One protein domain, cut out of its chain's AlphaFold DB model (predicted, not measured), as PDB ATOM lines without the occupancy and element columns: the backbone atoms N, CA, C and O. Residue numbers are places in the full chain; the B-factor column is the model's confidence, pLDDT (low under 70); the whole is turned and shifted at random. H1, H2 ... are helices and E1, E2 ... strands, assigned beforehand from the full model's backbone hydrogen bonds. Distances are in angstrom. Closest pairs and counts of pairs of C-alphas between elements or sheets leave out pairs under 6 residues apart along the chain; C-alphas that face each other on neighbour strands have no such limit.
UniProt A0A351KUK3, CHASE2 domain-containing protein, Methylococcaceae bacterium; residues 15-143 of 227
ATOM      1  N   GLY A  15     -11.236  53.781 -38.176       70.88
ATOM      2  CA  GLY A  15     -10.116  52.965 -38.645       70.88
ATOM      3  C   GLY A  15      -9.923  51.720 -37.783       70.88
ATOM      4  O   GLY A  15      -8.815  51.470 -37.326       70.88
ATOM      5  N   GLU A  16     -10.991  50.966 -37.535       74.19
ATOM      6  CA  GLU A  16     -10.976  49.714 -36.773       74.19
ATOM      7  C   GLU A  16     -11.475  48.552 -37.647       74.19
ATOM      8  O   GLU A  16     -12.351  48.719 -38.495       74.19
ATOM      9  N   VAL A  17     -10.878  47.376 -37.466       76.69
ATOM     10  CA  VAL A  17     -11.163  46.118 -38.159       76.69
ATOM     11  C   VAL A  17     -11.703  45.131 -37.133       76.69
ATOM     12  O   VAL A  17     -11.056  44.863 -36.125       76.69
ATOM     13  N   HIS A  18     -12.876  44.565 -37.396       71.56
ATOM     14  CA  HIS A  18     -13.512  43.595 -36.509       71.56
ATOM     15  C   HIS A  18     -13.314  42.169 -37.035       71.56
ATOM     16  O   HIS A  18     -13.529  41.911 -38.219       71.56
ATOM     17  N   ILE A  19     -12.924  41.240 -36.160       64.88
ATOM     18  CA  ILE A  19     -12.846  39.800 -36.453       64.88
ATOM     19  C   ILE A  19     -13.562  39.061 -35.317       64.88
ATOM     20  O   ILE A  19     -12.989  38.837 -34.252       64.88
ATOM     21  N   GLY A  20     -14.832  38.708 -35.527       73.88
ATOM     22  CA  GLY A  20     -15.688  38.208 -34.446       73.88
ATOM     23  C   GLY A  20     -15.884  39.279 -33.368       73.88
ATOM     24  O   GLY A  20     -16.187  40.426 -33.696       73.88
ATOM     25  N   ASP A  21     -15.656  38.920 -32.104       67.31
ATOM     26  CA  ASP A  21     -15.729  39.847 -30.963       67.31
ATOM     27  C   ASP A  21     -14.453  40.692 -30.779       67.31
ATOM     28  O   ASP A  21     -14.405  41.594 -29.939       67.31
ATOM     29  N   LEU A  22     -13.403  40.426 -31.564       58.81
ATOM     30  CA  LEU A  22     -12.128  41.132 -31.472       58.81
ATOM     31  C   LEU A  22     -12.154  42.407 -32.319       58.81
ATOM     32  O   LEU A  22     -12.527  42.385 -33.494       58.81
ATOM     33  N   GLN A  23     -11.718  43.519 -31.726       69.25
ATOM     34  CA  GLN A  23     -11.631  44.829 -32.376       69.25
ATOM     35  C   GLN A  23     -10.163  45.222 -32.523       69.25
ATOM     36  O   GLN A  23      -9.447  45.313 -31.528       69.25
ATOM     37  N   PHE A  24      -9.710  45.454 -33.753       69.69
ATOM     38  CA  PHE A  24      -8.327  45.794 -34.071       69.69
ATOM     39  C   PHE A  24      -8.231  47.212 -34.626       69.69
ATOM     40  O   PHE A  24      -8.919  47.523 -35.590       69.69
ATOM     41  N   PRO A  25      -7.332  48.072 -34.131       71.44
ATOM     42  CA  PRO A  25      -7.041  49.321 -34.823       71.44
ATOM     43  C   PRO A  25      -6.368  49.015 -36.170       71.44
ATOM     44  O   PRO A  25      -5.392  48.271 -36.226       71.44
ATOM     45  N   ALA A  26      -6.850  49.618 -37.257       74.25
ATOM     46  CA  ALA A  26      -6.290  49.507 -38.608       74.25
ATOM     47  C   ALA A  26      -4.883  50.120 -38.708       74.25
ATOM     48  O   ALA A  26      -4.090  49.721 -39.556       74.25
ATOM     49  N   ASN A  27      -4.553  51.055 -37.810       73.94
ATOM     50  CA  ASN A  27      -3.202  51.576 -37.599       73.94
ATOM     51  C   ASN A  27      -2.746  51.283 -36.160       73.94
ATOM     52  O   ASN A  27      -2.774  52.174 -35.303       73.94
ATOM     53  N   PRO A  28      -2.346  50.035 -35.857       67.94
ATOM     54  CA  PRO A  28      -1.928  49.666 -34.514       67.94
ATOM     55  C   PRO A  28      -0.624  50.376 -34.142       67.94
ATOM     56  O   PRO A  28       0.301  50.514 -34.945       67.94
ATOM     57  N   SER A  29      -0.519  50.811 -32.886       67.44
ATOM     58  CA  SER A  29       0.740  51.343 -32.360       67.44
ATOM     59  C   SER A  29       1.823  50.251 -32.322       67.44
ATOM     60  O   SER A  29       1.515  49.067 -32.201       67.44
ATOM     61  N   LYS A  30       3.112  50.626 -32.327       67.44
ATOM     62  CA  LYS A  30       4.229  49.660 -32.189       67.44
ATOM     63  C   LYS A  30       4.121  48.768 -30.943       67.44
ATOM     64  O   LYS A  30       4.699  47.687 -30.911       67.44
ATOM     65  N   LEU A  31       3.425  49.231 -29.901       64.62
ATOM     66  CA  LEU A  31       3.166  48.452 -28.690       64.62
ATOM     67  C   LEU A  31       2.130  47.346 -28.945       64.62
ATOM     68  O   LEU A  31       2.321  46.226 -28.485       64.62
ATOM     69  N   ALA A  32       1.088  47.658 -29.719       63.47
ATOM     70  CA  ALA A  32       0.015  46.737 -30.089       63.47
ATOM     71  C   ALA A  32       0.474  45.639 -31.070       63.47
ATOM     72  O   ALA A  32      -0.175  44.608 -31.179       63.47
ATOM     73  N   GLN A  33       1.607  45.831 -31.754       68.00
ATOM     74  CA  GLN A  33       2.205  44.860 -32.684       68.00
ATOM     75  C   GLN A  33       3.169  43.862 -32.011       68.00
ATOM     76  O   GLN A  33       3.915  43.160 -32.696       68.00
ATOM     77  N   ARG A  34       3.234  43.817 -30.676       72.81
ATOM     78  CA  ARG A  34       4.181  42.944 -29.970       72.81
ATOM     79  C   ARG A  34       3.669  41.509 -29.911       72.81
ATOM     80  O   ARG A  34       2.599  41.252 -29.375       72.81
ATOM     81  N   ILE A  35       4.491  40.584 -30.395       77.12
ATOM     82  CA  ILE A  35       4.284  39.141 -30.261       77.12
ATOM     83  C   ILE A  35       5.158  38.651 -29.107       77.12
ATOM     84  O   ILE A  35       6.362  38.918 -29.080       77.12
ATOM     85  N   VAL A  36       4.559  37.942 -28.152       81.88
ATOM     86  CA  VAL A  36       5.282  37.282 -27.066       81.88
ATOM     87  C   VAL A  36       5.477  35.828 -27.470       81.88
ATOM     88  O   VAL A  36       4.534  35.051 -27.546       81.88
ATOM     89  N   TYR A  37       6.718  35.440 -27.733       83.00
ATOM     90  CA  TYR A  37       7.022  34.057 -28.083       83.00
ATOM     91  C   TYR A  37       7.020  33.192 -26.821       83.00
ATOM     92  O   TYR A  37       7.951  33.262 -26.019       83.00
ATOM     93  N   ASN A  38       5.969  32.391 -26.642       85.69
ATOM     94  CA  ASN A  38       5.812  31.479 -25.505       85.69
ATOM     95  C   ASN A  38       5.645  30.007 -25.914       85.69
ATOM     96  O   ASN A  38       5.782  29.132 -25.061       85.69
ATOM     97  N   ILE A  39       5.416  29.725 -27.198       86.69
ATOM     98  CA  ILE A  39       5.283  28.371 -27.734       86.69
ATOM     99  C   ILE A  39       6.594  27.979 -28.437       86.69
ATOM    100  O   ILE A  39       6.865  28.487 -29.532       86.69
ATOM    101  N   PRO A  40       7.423  27.096 -27.843       85.50
ATOM    102  CA  PRO A  40       8.649  26.623 -28.475       85.50
ATOM    103  C   PRO A  40       8.345  25.573 -29.546       85.50
ATOM    104  O   PRO A  40       7.384  24.815 -29.418       85.50
ATOM    105  N   ARG A  41       9.194  25.493 -30.580       82.81
ATOM    106  CA  ARG A  41       9.103  24.462 -31.631       82.81
ATOM    107  C   ARG A  41       9.186  23.049 -31.065       82.81
ATOM    108  O   ARG A  41       8.431  22.175 -31.472       82.81
ATOM    109  N   GLU A  42      10.111  22.849 -30.137       83.06
ATOM    110  CA  GLU A  42      10.357  21.576 -29.475       83.06
ATOM    111  C   GLU A  42      10.349  21.807 -27.967       83.06
ATOM    112  O   GLU A  42      10.918  22.780 -27.460       83.06
ATOM    113  N   LEU A  43       9.662  20.926 -27.244       80.81
ATOM    114  CA  LEU A  43       9.689  20.939 -25.791       80.81
ATOM    115  C   LEU A  43      10.997  20.292 -25.320       80.81
ATOM    116  O   LEU A  43      11.384  19.246 -25.847       80.81
ATOM    117  N   PRO A  44      11.683  20.877 -24.324       82.44
ATOM    118  CA  PRO A  44      12.806  20.209 -23.690       82.44
ATOM    119  C   PRO A  44      12.381  18.845 -23.126       82.44
ATOM    120  O   PRO A  44      11.253  18.726 -22.650       82.44
ATOM    121  N   PRO A  45      13.274  17.843 -23.076       80.88
ATOM    122  CA  PRO A  45      12.913  16.477 -22.681       80.88
ATOM    123  C   PRO A  45      12.383  16.352 -21.242       80.88
ATOM    124  O   PRO A  45      11.753  15.360 -20.904       80.88
ATOM    125  N   TRP A  46      12.623  17.353 -20.392       78.56
ATOM    126  CA  TRP A  46      12.126  17.426 -19.015       78.56
ATOM    127  C   TRP A  46      10.811  18.207 -18.861       78.56
ATOM    128  O   TRP A  46      10.358  18.416 -17.737       78.56
ATOM    129  N   ARG A  47      10.231  18.724 -19.950       80.56
ATOM    130  CA  ARG A  47       8.996  19.512 -19.921       80.56
ATOM    131  C   ARG A  47       7.881  18.731 -20.601       80.56
ATOM    132  O   ARG A  47       7.950  18.461 -21.795       80.56
ATOM    133  N   GLU A  48       6.838  18.429 -19.841       80.75
ATOM    134  CA  GLU A  48       5.635  17.802 -20.382       80.75
ATOM    135  C   GLU A  48       4.857  18.788 -21.270       80.75
ATOM    136  O   GLU A  48       4.876  20.002 -21.013       80.75
ATOM    137  N   PRO A  49       4.187  18.302 -22.331       78.88
ATOM    138  CA  PRO A  49       3.262  19.114 -23.104       78.88
ATOM    139  C   PRO A  49       2.200  19.713 -22.188       78.88
ATOM    140  O   PRO A  49       1.577  19.011 -21.399       78.88
ATOM    141  N   GLN A  50       1.990  21.022 -22.296       82.62
ATOM    142  CA  GLN A  50       0.886  21.661 -21.595       82.62
ATOM    143  C   GLN A  50      -0.426  21.099 -22.140       82.62
ATOM    144  O   GLN A  50      -0.604  21.059 -23.356       82.62
ATOM    145  N   GLU A  51      -1.339  20.697 -21.261       84.25
ATOM    146  CA  GLU A  51      -2.670  20.234 -21.641       84.25
ATOM    147  C   GLU A  51      -3.733  21.275 -21.278       84.25
ATOM    148  O   GLU A  51      -3.618  21.989 -20.279       84.25
ATOM    149  N   ILE A  52      -4.771  21.369 -22.102       80.94
ATOM    150  CA  ILE A  52      -5.945  22.214 -21.887       80.94
ATOM    151  C   ILE A  52      -7.216  21.364 -21.980       80.94
ATOM    152  O   ILE A  52      -7.233  20.375 -22.717       80.94
ATOM    153  N   PRO A  53      -8.287  21.711 -21.249       79.00
ATOM    154  CA  PRO A  53      -9.567  21.036 -21.405       79.00
ATOM    155  C   PRO A  53     -10.186  21.393 -22.762       79.00
ATOM    156  O   PRO A  53     -10.293  22.565 -23.120       79.00
ATOM    157  N   ASN A  54     -10.605  20.383 -23.521       75.44
ATOM    158  CA  ASN A  54     -11.431  20.562 -24.714       75.44
ATOM    159  C   ASN A  54     -12.870  20.972 -24.329       75.44
ATOM    160  O   ASN A  54     -13.266  20.844 -23.170       75.44
ATOM    161  N   VAL A  55     -13.685  21.364 -25.314       69.44
ATOM    162  CA  VAL A  55     -15.127  21.652 -25.157       69.44
ATOM    163  C   VAL A  55     -15.876  20.496 -24.474       69.44
ATOM    164  O   VAL A  55     -16.776  20.729 -23.673       69.44
ATOM    165  N   ASP A  56     -15.446  19.255 -24.715       70.88
ATOM    166  CA  ASP A  56     -16.017  18.041 -24.115       70.88
ATOM    167  C   ASP A  56     -15.388  17.657 -22.753       70.88
ATOM    168  O   ASP A  56     -15.623  16.565 -22.241       70.88
ATOM    169  N   GLY A  57     -14.529  18.507 -22.175       73.94
ATOM    170  CA  GLY A  57     -13.828  18.263 -20.905       73.94
ATOM    171  C   GLY A  57     -12.631  17.306 -20.990       73.94
ATOM    172  O   GLY A  57     -11.976  17.042 -19.983       73.94
ATOM    173  N   VAL A  58     -12.317  16.790 -22.180       74.44
ATOM    174  CA  VAL A  58     -11.164  15.906 -22.416       74.44
ATOM    175  C   VAL A  58      -9.873  16.725 -22.452       74.44
ATOM    176  O   VAL A  58      -9.786  17.689 -23.210       74.44
ATOM    177  N   MET A  59      -8.862  16.324 -21.679       75.19
ATOM    178  CA  MET A  59      -7.541  16.963 -21.707       75.19
ATOM    179  C   MET A  59      -6.824  16.668 -23.027       75.19
ATOM    180  O   MET A  59      -6.742  15.520 -23.469       75.19
ATOM    181  N   ILE A  60      -6.344  17.724 -23.675       77.44
ATOM    182  CA  ILE A  60      -5.699  17.704 -24.992       77.44
ATOM    183  C   ILE A  60      -4.432  18.567 -24.944       77.44
ATOM    184  O   ILE A  60      -4.399  19.544 -24.198       77.44
ATOM    185  N   PRO A  61      -3.396  18.277 -25.745       80.44
ATOM    186  CA  PRO A  61      -2.205  19.110 -25.794       80.44
ATOM    187  C   PRO A  61      -2.542  20.511 -26.321       80.44
ATOM    188  O   PRO A  61      -3.323  20.669 -27.260       80.44
ATOM    189  N   TYR A  62      -1.910  21.519 -25.723       84.44
ATOM    190  CA  TYR A  62      -2.040  22.934 -26.069       84.44
ATOM    191  C   TYR A  62      -1.554  23.227 -27.491       84.44
ATOM    192  O   TYR A  62      -2.195  23.963 -28.237       84.44
ATOM    193  N   LEU A  63      -0.428  22.621 -27.876       86.44
ATOM    194  CA  LEU A  63       0.095  22.654 -29.234       86.44
ATOM    195  C   LEU A  63       0.222  21.227 -29.750       86.44
ATOM    196  O   LEU A  63       0.842  20.376 -29.115       86.44
ATOM    197  N   GLU A  64      -0.272  21.011 -30.962       81.62
ATOM    198  CA  GLU A  64      -0.046  19.781 -31.696       81.62
ATOM    199  C   GLU A  64       0.350  20.100 -33.136       81.62
ATOM    200  O   GLU A  64      -0.283  20.920 -33.798       81.62
ATOM    201  N   THR A  65       1.404  19.445 -33.624       81.56
ATOM    202  CA  THR A  65       1.848  19.576 -35.014       81.56
ATOM    203  C   THR A  65       1.544  18.283 -35.747       81.56
ATOM    204  O   THR A  65       1.977  17.213 -35.327       81.56
ATOM    205  N   LEU A  66       0.814  18.388 -36.854       80.88
ATOM    206  CA  LEU A  66       0.492  17.263 -37.722       80.88
ATOM    207  C   LEU A  66       0.859  17.570 -39.172       80.88
ATOM    208  O   LEU A  66       0.802  18.732 -39.586       80.88
ATOM    209  N   PRO A  67       1.156  16.541 -39.983       80.50
ATOM    210  CA  PRO A  67       1.214  16.723 -41.420       80.50
ATOM    211  C   PRO A  67      -0.171  17.119 -41.950       80.50
ATOM    212  O   PRO A  67      -1.195  16.559 -41.553       80.50
ATOM    213  N   ALA A  68      -0.203  18.072 -42.886       80.38
ATOM    214  CA  ALA A  68      -1.449  18.581 -43.468       80.38
ATOM    215  C   ALA A  68      -2.288  17.481 -44.144       80.38
ATOM    216  O   ALA A  68      -3.514  17.584 -44.183       80.38
ATOM    217  N   SER A  69      -1.644  16.397 -44.596       79.56
ATOM    218  CA  SER A  69      -2.311  15.204 -45.129       79.56
ATOM    219  C   SER A  69      -3.305  14.578 -44.150       79.56
ATOM    220  O   SER A  69      -4.294  14.010 -44.596       79.56
ATOM    221  N   CYS A  70      -3.125  14.738 -42.833       77.81
ATOM    222  CA  CYS A  70      -4.104  14.275 -41.846       77.81
ATOM    223  C   CYS A  70      -5.465  14.970 -41.964       77.81
ATOM    224  O   CYS A  70      -6.477  14.408 -41.552       77.81
ATOM    225  N   ILE A  71      -5.487  16.189 -42.506       74.44
ATOM    226  CA  ILE A  71      -6.698  16.984 -42.716       74.44
ATOM    227  C   ILE A  71      -7.172  16.847 -44.166       74.44
ATOM    228  O   ILE A  71      -8.369  16.728 -44.413       74.44
ATOM    229  N   THR A  72      -6.246  16.893 -45.130       75.88
ATOM    230  CA  THR A  72      -6.581  17.023 -46.555       75.88
ATOM    231  C   THR A  72      -6.807  15.703 -47.274       75.88
ATOM    232  O   THR A  72      -7.529  15.680 -48.270       75.88
ATOM    233  N   ASP A  73      -6.201  14.608 -46.814       74.56
ATOM    234  CA  ASP A  73      -6.437  13.301 -47.412       74.56
ATOM    235  C   ASP A  73      -7.856  12.870 -47.043       74.56
ATOM    236  O   ASP A  73      -8.176  12.741 -45.868       74.56
ATOM    237  N   SER A  74      -8.743  12.674 -48.017       63.78
ATOM    238  CA  SER A  74     -10.120  12.228 -47.774       63.78
ATOM    239  C   SER A  74     -10.235  10.706 -47.661       63.78
ATOM    240  O   SER A  74     -11.315  10.189 -47.373       63.78
ATOM    241  N   THR A  75      -9.153   9.957 -47.896       63.16
ATOM    242  CA  THR A  75      -9.195   8.493 -47.865       63.16
ATOM    243  C   THR A  75      -9.310   7.983 -46.425       63.16
ATOM    244  O   THR A  75      -8.677   8.496 -45.501       63.16
ATOM    245  N   ARG A  76     -10.146   6.961 -46.193       54.16
ATOM    246  CA  ARG A  76     -10.348   6.345 -44.860       54.16
ATOM    247  C   ARG A  76      -9.093   5.655 -44.297       54.16
ATOM    248  O   ARG A  76      -9.095   5.259 -43.140       54.16
ATOM    249  N   ASN A  77      -8.026   5.549 -45.090       56.75
ATOM    250  CA  ASN A  77      -6.775   4.885 -44.725       56.75
ATOM    251  C   ASN A  77      -5.695   5.844 -44.202       56.75
ATOM    252  O   ASN A  77      -4.564   5.412 -43.989       56.75
ATOM    253  N   SER A  78      -6.000   7.129 -43.992       57.12
ATOM    254  CA  SER A  78      -5.039   8.050 -43.380       57.12
ATOM    255  C   SER A  78      -4.693   7.571 -41.963       57.12
ATOM    256  O   SER A  78      -5.521   7.649 -41.055       57.12
ATOM    257  N   THR A  79      -3.463   7.096 -41.773       56.84
ATOM    258  CA  THR A  79      -2.877   6.554 -40.532       56.84
ATOM    259  C   THR A  79      -2.573   7.622 -39.478       56.84
ATOM    260  O   THR A  79      -1.660   7.475 -38.669       56.84
ATOM    261  N   CYS A  80      -3.346   8.706 -39.445       66.25
ATOM    262  CA  CYS A  80      -3.244   9.714 -38.396       66.25
ATOM    263  C   CYS A  80      -3.963   9.197 -37.143       66.25
ATOM    264  O   CYS A  80      -5.052   9.648 -36.798       66.25
ATOM    265  N   GLN A  81      -3.375   8.182 -36.510       59.47
ATOM    266  CA  GLN A  81      -3.780   7.690 -35.200       59.47
ATOM    267  C   GLN A  81      -3.075   8.513 -34.128       59.47
ATOM    268  O   GLN A  81      -1.849   8.608 -34.108       59.47
ATOM    269  N   ARG A  82      -3.864   9.104 -33.232       64.06
ATOM    270  CA  ARG A  82      -3.371   9.819 -32.057       64.06
ATOM    271  C   ARG A  82      -3.590   8.959 -30.821       64.06
ATOM    272  O   ARG A  82      -4.722   8.553 -30.570       64.06
ATOM    273  N   SER A  83      -2.542   8.717 -30.044       54.75
ATOM    274  CA  SER A  83      -2.684   8.158 -28.698       54.75
ATOM    275  C   SER A  83      -2.766   9.302 -27.699       54.75
ATOM    276  O   SER A  83      -1.761   9.957 -27.435       54.75
ATOM    277  N   TYR A  84      -3.954   9.534 -27.145       62.00
ATOM    278  CA  TYR A  84      -4.129  10.359 -25.954       62.00
ATOM    279  C   TYR A  84      -4.259   9.462 -24.719       62.00
ATOM    280  O   TYR A  84      -4.716   8.321 -24.850       62.00
ATOM    281  N   PRO A  85      -3.930   9.956 -23.512       49.69
ATOM    282  CA  PRO A  85      -4.148   9.210 -22.269       49.69
ATOM    283  C   PRO A  85      -5.619   8.795 -22.058       49.69
ATOM    284  O   PRO A  85      -5.893   7.837 -21.342       49.69
ATOM    285  N   THR A  86      -6.565   9.470 -22.719       53.72
ATOM    286  CA  THR A  86      -8.018   9.231 -22.652       53.72
ATOM    287  C   THR A  86      -8.601   8.442 -23.837       53.72
ATOM    288  O   THR A  86      -9.806   8.196 -23.852       53.72
ATOM    289  N   GLY A  87      -7.787   8.003 -24.811       52.38
ATOM    290  CA  GLY A  87      -8.229   7.151 -25.928       52.38
ATOM    291  C   GLY A  87      -7.711   7.562 -27.314       52.38
ATOM    292  O   GLY A  87      -6.997   8.550 -27.477       52.38
ATOM    293  N   LEU A  88      -8.071   6.771 -28.332       55.16
ATOM    294  CA  LEU A  88      -7.747   7.021 -29.742       55.16
ATOM    295  C   LEU A  88      -8.804   7.944 -30.369       55.16
ATOM    296  O   LEU A  88      -9.945   7.524 -30.557       55.16
ATOM    297  N   ILE A  89      -8.427   9.169 -30.744       57.78
ATOM    298  CA  ILE A  89      -9.278  10.020 -31.594       57.78
ATOM    299  C   ILE A  89      -9.031   9.603 -33.045       57.78
ATOM    300  O   ILE A  89      -7.936   9.793 -33.580       57.78
ATOM    301  N   THR A  90     -10.033   8.992 -33.675       56.53
ATOM    302  CA  THR A  90      -9.999   8.635 -35.098       56.53
ATOM    303  C   THR A  90     -10.551   9.774 -35.948       56.53
ATOM    304  O   THR A  90     -11.345  10.592 -35.492       56.53
ATOM    305  N   LYS A  91     -10.165   9.812 -37.222       54.50
ATOM    306  CA  LYS A  91     -10.662  10.777 -38.213       54.50
ATOM    307  C   LYS A  91     -12.193  10.827 -38.329       54.50
ATOM    308  O   LYS A  91     -12.741  11.881 -38.641       54.50
ATOM    309  N   ASP A  92     -12.865   9.711 -38.044       54.50
ATOM    310  CA  ASP A  92     -14.327   9.598 -38.046       54.50
ATOM    311  C   ASP A  92     -14.986  10.351 -36.870       54.50
ATOM    312  O   ASP A  92     -16.163  10.704 -36.944       54.50
ATOM    313  N   GLN A  93     -14.226  10.699 -35.821       57.69
ATOM    314  CA  GLN A  93     -14.603  11.747 -34.869       57.69
ATOM    315  C   GLN A  93     -14.385  13.114 -35.533       57.69
ATOM    316  O   GLN A  93     -13.450  13.855 -35.229       57.69
ATOM    317  N   MET A  94     -15.258  13.427 -36.491       51.50
ATOM    318  CA  MET A  94     -15.182  14.515 -37.476       51.50
ATOM    319  C   MET A  94     -15.144  15.949 -36.896       51.50
ATOM    320  O   MET A  94     -15.234  16.920 -37.638       51.50
ATOM    321  N   ASN A  95     -14.970  16.092 -35.580       62.59
ATOM    322  CA  ASN A  95     -14.929  17.349 -34.837       62.59
ATOM    323  C   ASN A  95     -13.591  17.595 -34.118       62.59
ATOM    324  O   ASN A  95     -13.508  18.495 -33.292       62.59
ATOM    325  N   TRP A  96     -12.522  16.845 -34.399       66.88
ATOM    326  CA  TRP A  96     -11.259  17.023 -33.662       66.88
ATOM    327  C   TRP A  96     -10.574  18.383 -33.900       66.88
ATOM    328  O   TRP A  96      -9.811  18.827 -33.048       66.88
ATOM    329  N   VAL A  97     -10.851  19.055 -35.025       75.75
ATOM    330  CA  VAL A  97     -10.438  20.450 -35.298       75.75
ATOM    331  C   VAL A  97     -11.474  21.486 -34.862       75.75
ATOM    332  O   VAL A  97     -11.211  22.683 -34.936       75.75
ATOM    333  N   LYS A  98     -12.669  21.045 -34.458       75.50
ATOM    334  CA  LYS A  98     -13.750  21.944 -34.063       75.50
ATOM    335  C   LYS A  98     -13.310  22.741 -32.836       75.50
ATOM    336  O   LYS A  98     -12.689  22.180 -31.938       75.50
ATOM    337  N   ASP A  99     -13.619  24.036 -32.838       76.56
ATOM    338  CA  ASP A  99     -13.287  24.971 -31.757       76.56
ATOM    339  C   ASP A  99     -11.771  25.089 -31.491       76.56
ATOM    340  O   ASP A  99     -11.332  25.401 -30.387       76.56
ATOM    341  N   ARG A 100     -10.949  24.853 -32.528       80.44
ATOM    342  CA  ARG A 100      -9.489  24.999 -32.482       80.44
ATOM    343  C   ARG A 100      -8.979  25.948 -33.552       80.44
ATOM    344  O   ARG A 100      -9.491  26.002 -34.670       80.44
ATOM    345  N   VAL A 101      -7.887  26.630 -33.228       86.88
ATOM    346  CA  VAL A 101      -7.103  27.386 -34.206       86.88
ATOM    347  C   VAL A 101      -6.205  26.412 -34.963       86.88
ATOM    348  O   VAL A 101      -5.289  25.823 -34.391       86.88
ATOM    349  N   VAL A 102      -6.462  26.243 -36.260       87.19
ATOM    350  CA  VAL A 102      -5.649  25.404 -37.148       87.19
ATOM    351  C   VAL A 102      -4.902  26.297 -38.127       87.19
ATOM    352  O   VAL A 102      -5.513  27.022 -38.909       87.19
ATOM    353  N   VAL A 103      -3.573  26.218 -38.109       89.31
ATOM    354  CA  VAL A 103      -2.709  26.932 -39.054       89.31
ATOM    355  C   VAL A 103      -2.011  25.914 -39.944       89.31
ATOM    356  O   VAL A 103      -1.277  25.054 -39.462       89.31
ATOM    357  N   ILE A 104      -2.242  26.012 -41.253       87.38
ATOM    358  CA  ILE A 104      -1.604  25.154 -42.256       87.38
ATOM    359  C   ILE A 104      -0.448  25.938 -42.877       87.38
ATOM    360  O   ILE A 104      -0.667  26.917 -43.586       87.38
ATOM    361  N   GLY A 105       0.779  25.512 -42.575       86.94
ATOM    362  CA  GLY A 105       2.012  26.097 -43.106       86.94
ATOM    363  C   GLY A 105       2.650  25.258 -44.205       86.94
ATOM    364  O   GLY A 105       2.338  24.076 -44.364       86.94
ATOM    365  N   ALA A 106       3.586  25.860 -44.938       83.31
ATOM    366  CA  ALA A 106       4.421  25.126 -45.876       83.31
ATOM    367  C   ALA A 106       5.446  24.269 -45.117       83.31
ATOM    368  O   ALA A 106       6.078  24.725 -44.169       83.31
ATOM    369  N   SER A 107       5.634  23.021 -45.549       70.94
ATOM    370  CA  SER A 107       6.637  22.113 -44.974       70.94
ATOM    371  C   SER A 107       7.940  22.060 -45.778       70.94
ATOM    372  O   SER A 107       8.873  21.368 -45.376       70.94
ATOM    373  N   ALA A 108       8.011  22.732 -46.933       78.75
ATOM    374  CA  ALA A 108       9.175  22.667 -47.812       78.75
ATOM    375  C   ALA A 108      10.236  23.693 -47.397       78.75
ATOM    376  O   ALA A 108       9.948  24.886 -47.316       78.75
ATOM    377  N   LEU A 109      11.473  23.231 -47.196       73.12
ATOM    378  CA  LEU A 109      12.617  24.072 -46.814       73.12
ATOM    379  C   LEU A 109      12.874  25.209 -47.821       73.12
ATOM    380  O   LEU A 109      13.223  26.319 -47.426       73.12
ATOM    381  N   ASP A 110      12.613  24.964 -49.108       80.94
ATOM    382  CA  ASP A 110      12.815  25.938 -50.188       80.94
ATOM    383  C   ASP A 110      11.854  27.133 -50.133       80.94
ATOM    384  O   ASP A 110      12.120  28.164 -50.749       80.94
ATOM    385  N   THR A 111      10.758  27.032 -49.371       82.19
ATOM    386  CA  THR A 111       9.833  28.161 -49.181       82.19
ATOM    387  C   THR A 111      10.440  29.297 -48.369       82.19
ATOM    388  O   THR A 111       9.909  30.405 -48.405       82.19
ATOM    389  N   ARG A 112      11.551  29.043 -47.656       83.88
ATOM    390  CA  ARG A 112      12.182  29.997 -46.729       83.88
ATOM    391  C   ARG A 112      11.194  30.566 -45.702       83.88
ATOM    392  O   ARG A 112      11.393  31.669 -45.205       83.88
ATOM    393  N   ASP A 113      10.158  29.799 -45.359       88.12
ATOM    394  CA  ASP A 113       9.152  30.147 -44.350       88.12
ATOM    395  C   ASP A 113       9.661  29.836 -42.932       88.12
ATOM    396  O   ASP A 113       9.017  29.154 -42.136       88.12
ATOM    397  N   THR A 114      10.884  30.268 -42.630       89.06
ATOM    398  CA  THR A 114      11.538  30.102 -41.328       89.06
ATOM    399  C   THR A 114      12.067  31.445 -40.868       89.06
ATOM    400  O   THR A 114      12.738  32.137 -41.632       89.06
ATOM    401  N   PHE A 115      11.798  31.789 -39.614       89.62
ATOM    402  CA  PHE A 115      12.133  33.084 -39.037       89.62
ATOM    403  C   PHE A 115      12.999  32.913 -37.793       89.62
ATOM    404  O   PHE A 115      12.746  32.033 -36.963       89.62
ATOM    405  N   ASP A 116      13.989  33.791 -37.644       90.06
ATOM    406  CA  ASP A 116      14.755  33.923 -36.409       90.06
ATOM    407  C   ASP A 116      13.890  34.572 -35.327       90.06
ATOM    408  O   ASP A 116      13.396  35.694 -35.472       90.06
ATOM    409  N   THR A 117      13.713  33.862 -34.218       88.94
ATOM    410  CA  THR A 117      12.983  34.337 -33.040       88.94
ATOM    411  C   THR A 117      13.866  34.216 -31.796       88.94
ATOM    412  O   THR A 117      14.861  33.489 -31.814       88.94
ATOM    413  N   PRO A 118      13.511  34.858 -30.666       85.31
ATOM    414  CA  PRO A 118      14.231  34.662 -29.405       85.31
ATOM    415  C   PRO A 118      14.259  33.205 -28.911       85.31
ATOM    416  O   PRO A 118      15.101  32.859 -28.089       85.31
ATOM    417  N   LEU A 119      13.346  32.356 -29.400       85.81
ATOM    418  CA  LEU A 119      13.292  30.922 -29.099       85.81
ATOM    419  C   LEU A 119      14.084  30.066 -30.111       85.81
ATOM    420  O   LEU A 119      14.046  28.840 -30.031       85.81
ATOM    421  N   GLY A 120      14.788  30.692 -31.058       89.19
ATOM    422  CA  GLY A 120      15.498  30.038 -32.159       89.19
ATOM    423  C   GLY A 120      14.764  30.158 -33.498       89.19
ATOM    424  O   GLY A 120      13.846  30.966 -33.654       89.19
ATOM    425  N   MET A 121      15.174  29.348 -34.477       89.38
ATOM    426  CA  MET A 121      14.541  29.307 -35.799       89.38
ATOM    427  C   MET A 121      13.206  28.558 -35.767       89.38
ATOM    428  O   MET A 121      13.156  27.356 -35.480       89.38
ATOM    429  N   ILE A 122      12.127  29.263 -36.108       89.88
ATOM    430  CA  ILE A 122      10.747  28.768 -36.036       89.88
ATOM    431  C   ILE A 122      10.064  28.882 -37.418       89.88
ATOM    432  O   ILE A 122      10.284  29.876 -38.111       89.88
ATOM    433  N   PRO A 123       9.234  27.903 -37.843       90.50
ATOM    434  CA  PRO A 123       8.439  28.014 -39.072       90.50
ATOM    435  C   PRO A 123       7.438  29.182 -39.033       90.50
ATOM    436  O   PRO A 123       6.871  29.472 -37.979       90.50
ATOM    437  N   GLY A 124       7.147  29.818 -40.169       89.81
ATOM    438  CA  GLY A 124       6.245  30.974 -40.242       89.81
ATOM    439  C   GLY A 124       4.837  30.700 -39.718       89.81
ATOM    440  O   GLY A 124       4.282  31.511 -38.974       89.81
ATOM    441  N   SER A 125       4.291  29.509 -39.972       91.12
ATOM    442  CA  SER A 125       3.020  29.068 -39.373       91.12
ATOM    443  C   SER A 125       3.025  29.110 -37.843       91.12
ATOM    444  O   SER A 125       2.025  29.455 -37.214       91.12
ATOM    445  N   MET A 126       4.163  28.808 -37.228       89.75
ATOM    446  CA  MET A 126       4.323  28.795 -35.783       89.75
ATOM    447  C   MET A 126       4.584  30.193 -35.205       89.75
ATOM    448  O   MET A 126       4.226  30.455 -34.053       89.75
ATOM    449  N   VAL A 127       5.116  31.121 -36.005       90.62
ATOM    450  CA  VAL A 127       5.121  32.557 -35.676       90.62
ATOM    451  C   VAL A 127       3.687  33.085 -35.601       90.62
ATOM    452  O   VAL A 127       3.330  33.750 -34.630       90.62
ATOM    453  N   ILE A 128       2.843  32.728 -36.576       91.00
ATOM    454  CA  ILE A 128       1.423  33.109 -36.594       91.00
ATOM    455  C   ILE A 128       0.690  32.517 -35.382       91.00
ATOM    456  O   ILE A 128      -0.029  33.241 -34.698       91.00
ATOM    457  N   LEU A 129       0.910  31.237 -35.058       90.81
ATOM    458  CA  LEU A 129       0.332  30.616 -33.858       90.81
ATOM    459  C   LEU A 129       0.767  31.319 -32.565       90.81
ATOM    460  O   LEU A 129      -0.075  31.573 -31.708       90.81
ATOM    461  N   ASN A 130       2.049  31.677 -32.425       90.25
ATOM    462  CA  ASN A 130       2.527  32.453 -31.275       90.25
ATOM    463  C   ASN A 130       1.850  33.829 -31.198       90.25
ATOM    464  O   ASN A 130       1.495  34.272 -30.106       90.25
ATOM    465  N   ALA A 131       1.638  34.496 -32.335       88.31
ATOM    466  CA  ALA A 131       0.938  35.776 -32.388       88.31
ATOM    467  C   ALA A 131      -0.527  35.645 -31.949       88.31
ATOM    468  O   ALA A 131      -0.965  36.409 -31.093       88.31
ATOM    469  N   ILE A 132      -1.252  34.648 -32.467       88.31
ATOM    470  CA  ILE A 132      -2.645  34.372 -32.081       88.31
ATOM    471  C   ILE A 132      -2.724  34.037 -30.588       88.31
ATOM    472  O   ILE A 132      -3.496  34.660 -29.872       88.31
ATOM    473  N   SER A 133      -1.873  33.127 -30.106       86.75
ATOM    474  CA  SER A 133      -1.765  32.756 -28.686       86.75
ATOM    475  C   SER A 133      -1.466  33.963 -27.791       86.75
ATOM    476  O   SER A 133      -2.057  34.117 -26.726       86.75
ATOM    477  N   THR A 134      -0.580  34.863 -28.228       83.88
ATOM    478  CA  THR A 134      -0.286  36.098 -27.485       83.88
ATOM    479  C   THR A 134      -1.514  36.994 -27.397       83.88
ATOM    480  O   THR A 134      -1.826  37.473 -26.309       83.88
ATOM    481  N   LEU A 135      -2.185  37.222 -28.530       82.25
ATOM    482  CA  LEU A 135      -3.380  38.060 -28.612       82.25
ATOM    483  C   LEU A 135      -4.530  37.488 -27.784       82.25
ATOM    484  O   LEU A 135      -5.228  38.250 -27.132       82.25
ATOM    485  N   ASP A 136      -4.708  36.172 -27.790       82.75
ATOM    486  CA  ASP A 136      -5.745  35.495 -27.013       82.75
ATOM    487  C   ASP A 136      -5.486  35.626 -25.503       82.75
ATOM    488  O   ASP A 136      -6.363  36.018 -24.737       82.75
ATOM    489  N   GLN A 137      -4.240  35.406 -25.070       78.69
ATOM    490  CA  GLN A 137      -3.878  35.450 -23.650       78.69
ATOM    491  C   GLN A 137      -3.773  36.867 -23.069       78.69
ATOM    492  O   GLN A 137      -4.072  37.075 -21.894       78.69
ATOM    493  N   HIS A 138      -3.280  37.831 -23.849       74.50
ATOM    494  CA  HIS A 138      -2.928  39.168 -23.352       74.50
ATOM    495  C   HIS A 138      -3.776  40.286 -23.967       74.50
ATOM    496  O   HIS A 138      -3.678  41.435 -23.530       74.50
ATOM    497  N   GLY A 139      -4.604  39.974 -24.965       74.44
ATOM    498  CA  GLY A 139      -5.340  40.967 -25.734       74.44
ATOM    499  C   GLY A 139      -4.423  41.885 -26.545       74.44
ATOM    500  O   GLY A 139      -3.226  41.648 -26.732       74.44
ATOM    501  N   ILE A 140      -5.001  42.985 -27.021       71.69
ATOM    502  CA  ILE A 140      -4.243  44.068 -27.643       71.69
ATOM    503  C   ILE A 140      -3.695  44.964 -26.534       71.69
ATOM    504  O   ILE A 140      -4.457  45.546 -25.758       71.69
ATOM    505  N   LEU A 141      -2.370  45.126 -26.480       68.12
ATOM    506  CA  LEU A 141      -1.755  46.098 -25.582       68.12
ATOM    507  C   LEU A 141      -2.100  47.518 -26.040       68.12
ATOM    508  O   LEU A 141      -1.513  48.058 -26.983       68.12
ATOM    509  N   ASN A 142      -3.031  48.137 -25.325       67.50
ATOM    510  CA  ASN A 142      -3.399  49.526 -25.529       67.50
ATOM    511  C   ASN A 142      -2.533  50.434 -24.660       67.50
ATOM    512  O   ASN A 142      -2.333  50.191 -23.470       67.50
ATOM    513  N   ARG A 143      -2.025  51.515 -25.257       68.25
ATOM    514  CA  ARG A 143      -1.403  52.583 -24.474       68.25
ATOM    515  C   ARG A 143      -2.516  53.280 -23.682       68.25
ATOM    516  O   ARG A 143      -3.543  53.601 -24.283       68.25
TER     517      ARG A 143
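Overview. This is residues 15 to 143 of the 227 residues of the protein "CHASE2 domain-containing protein" of Methylococcaceae bacterium (UniProt A0A351KUK3). With little regular structure, this domain is mostly loops round one helix, H2, near the middle; hairpin E1-E2 lies towards one end, hairpins E3-E4 and E5-E6 with short H1 towards the other, and hairpin E7-E8 at H2's first residues. The 129 printed residues run E1 E2 E3 E4 H1 E5 E6 E7 E8 H2, mixed in class, with 47 in named elements. It is only just loose, close to compact: radius of gyration of the C-alphas 17.0 A, spans 49 by 35 by 34 A.

Arrangement. E1, residues 16 to 19, and E2, 22 to 25, form an antiparallel hairpin, with N 17 and O 24 2.7 A apart. So do E3, 51 to 53, and E4, 59 to 61, with N 52 and O 60 at 2.8 A. H1, 69 to 72, is too short for an O i to N i+4 pair. E5, 82 to 84, and E6, 87 to 89, form a hairpin, N 87 to O 84 3.1 A. E7, 114 to 117, and E8, 120 to 123, form another, N 115 to O 122 2.9 A. In H2, 124 to 138, every such pair is within hydrogen-bond range; its closest C-alpha to E7 is Gly 124, 5.5 A from Thr 114.

Along the chain. E1 begins at C-alpha 16 (-10.976, 49.714, -36.773). H2, 20.9 A long, ends at C-alpha 138 (-2.928, 39.168, -23.352).

Size, cuts and confidence. The farthest C-alphas, Asn 77 and Arg 143, are 52.1 A apart. The printed part has no cut; links E2 to E3 and E6 to E7 are long. pLDDT is under 70 in 38 residues, among them 74 to 96.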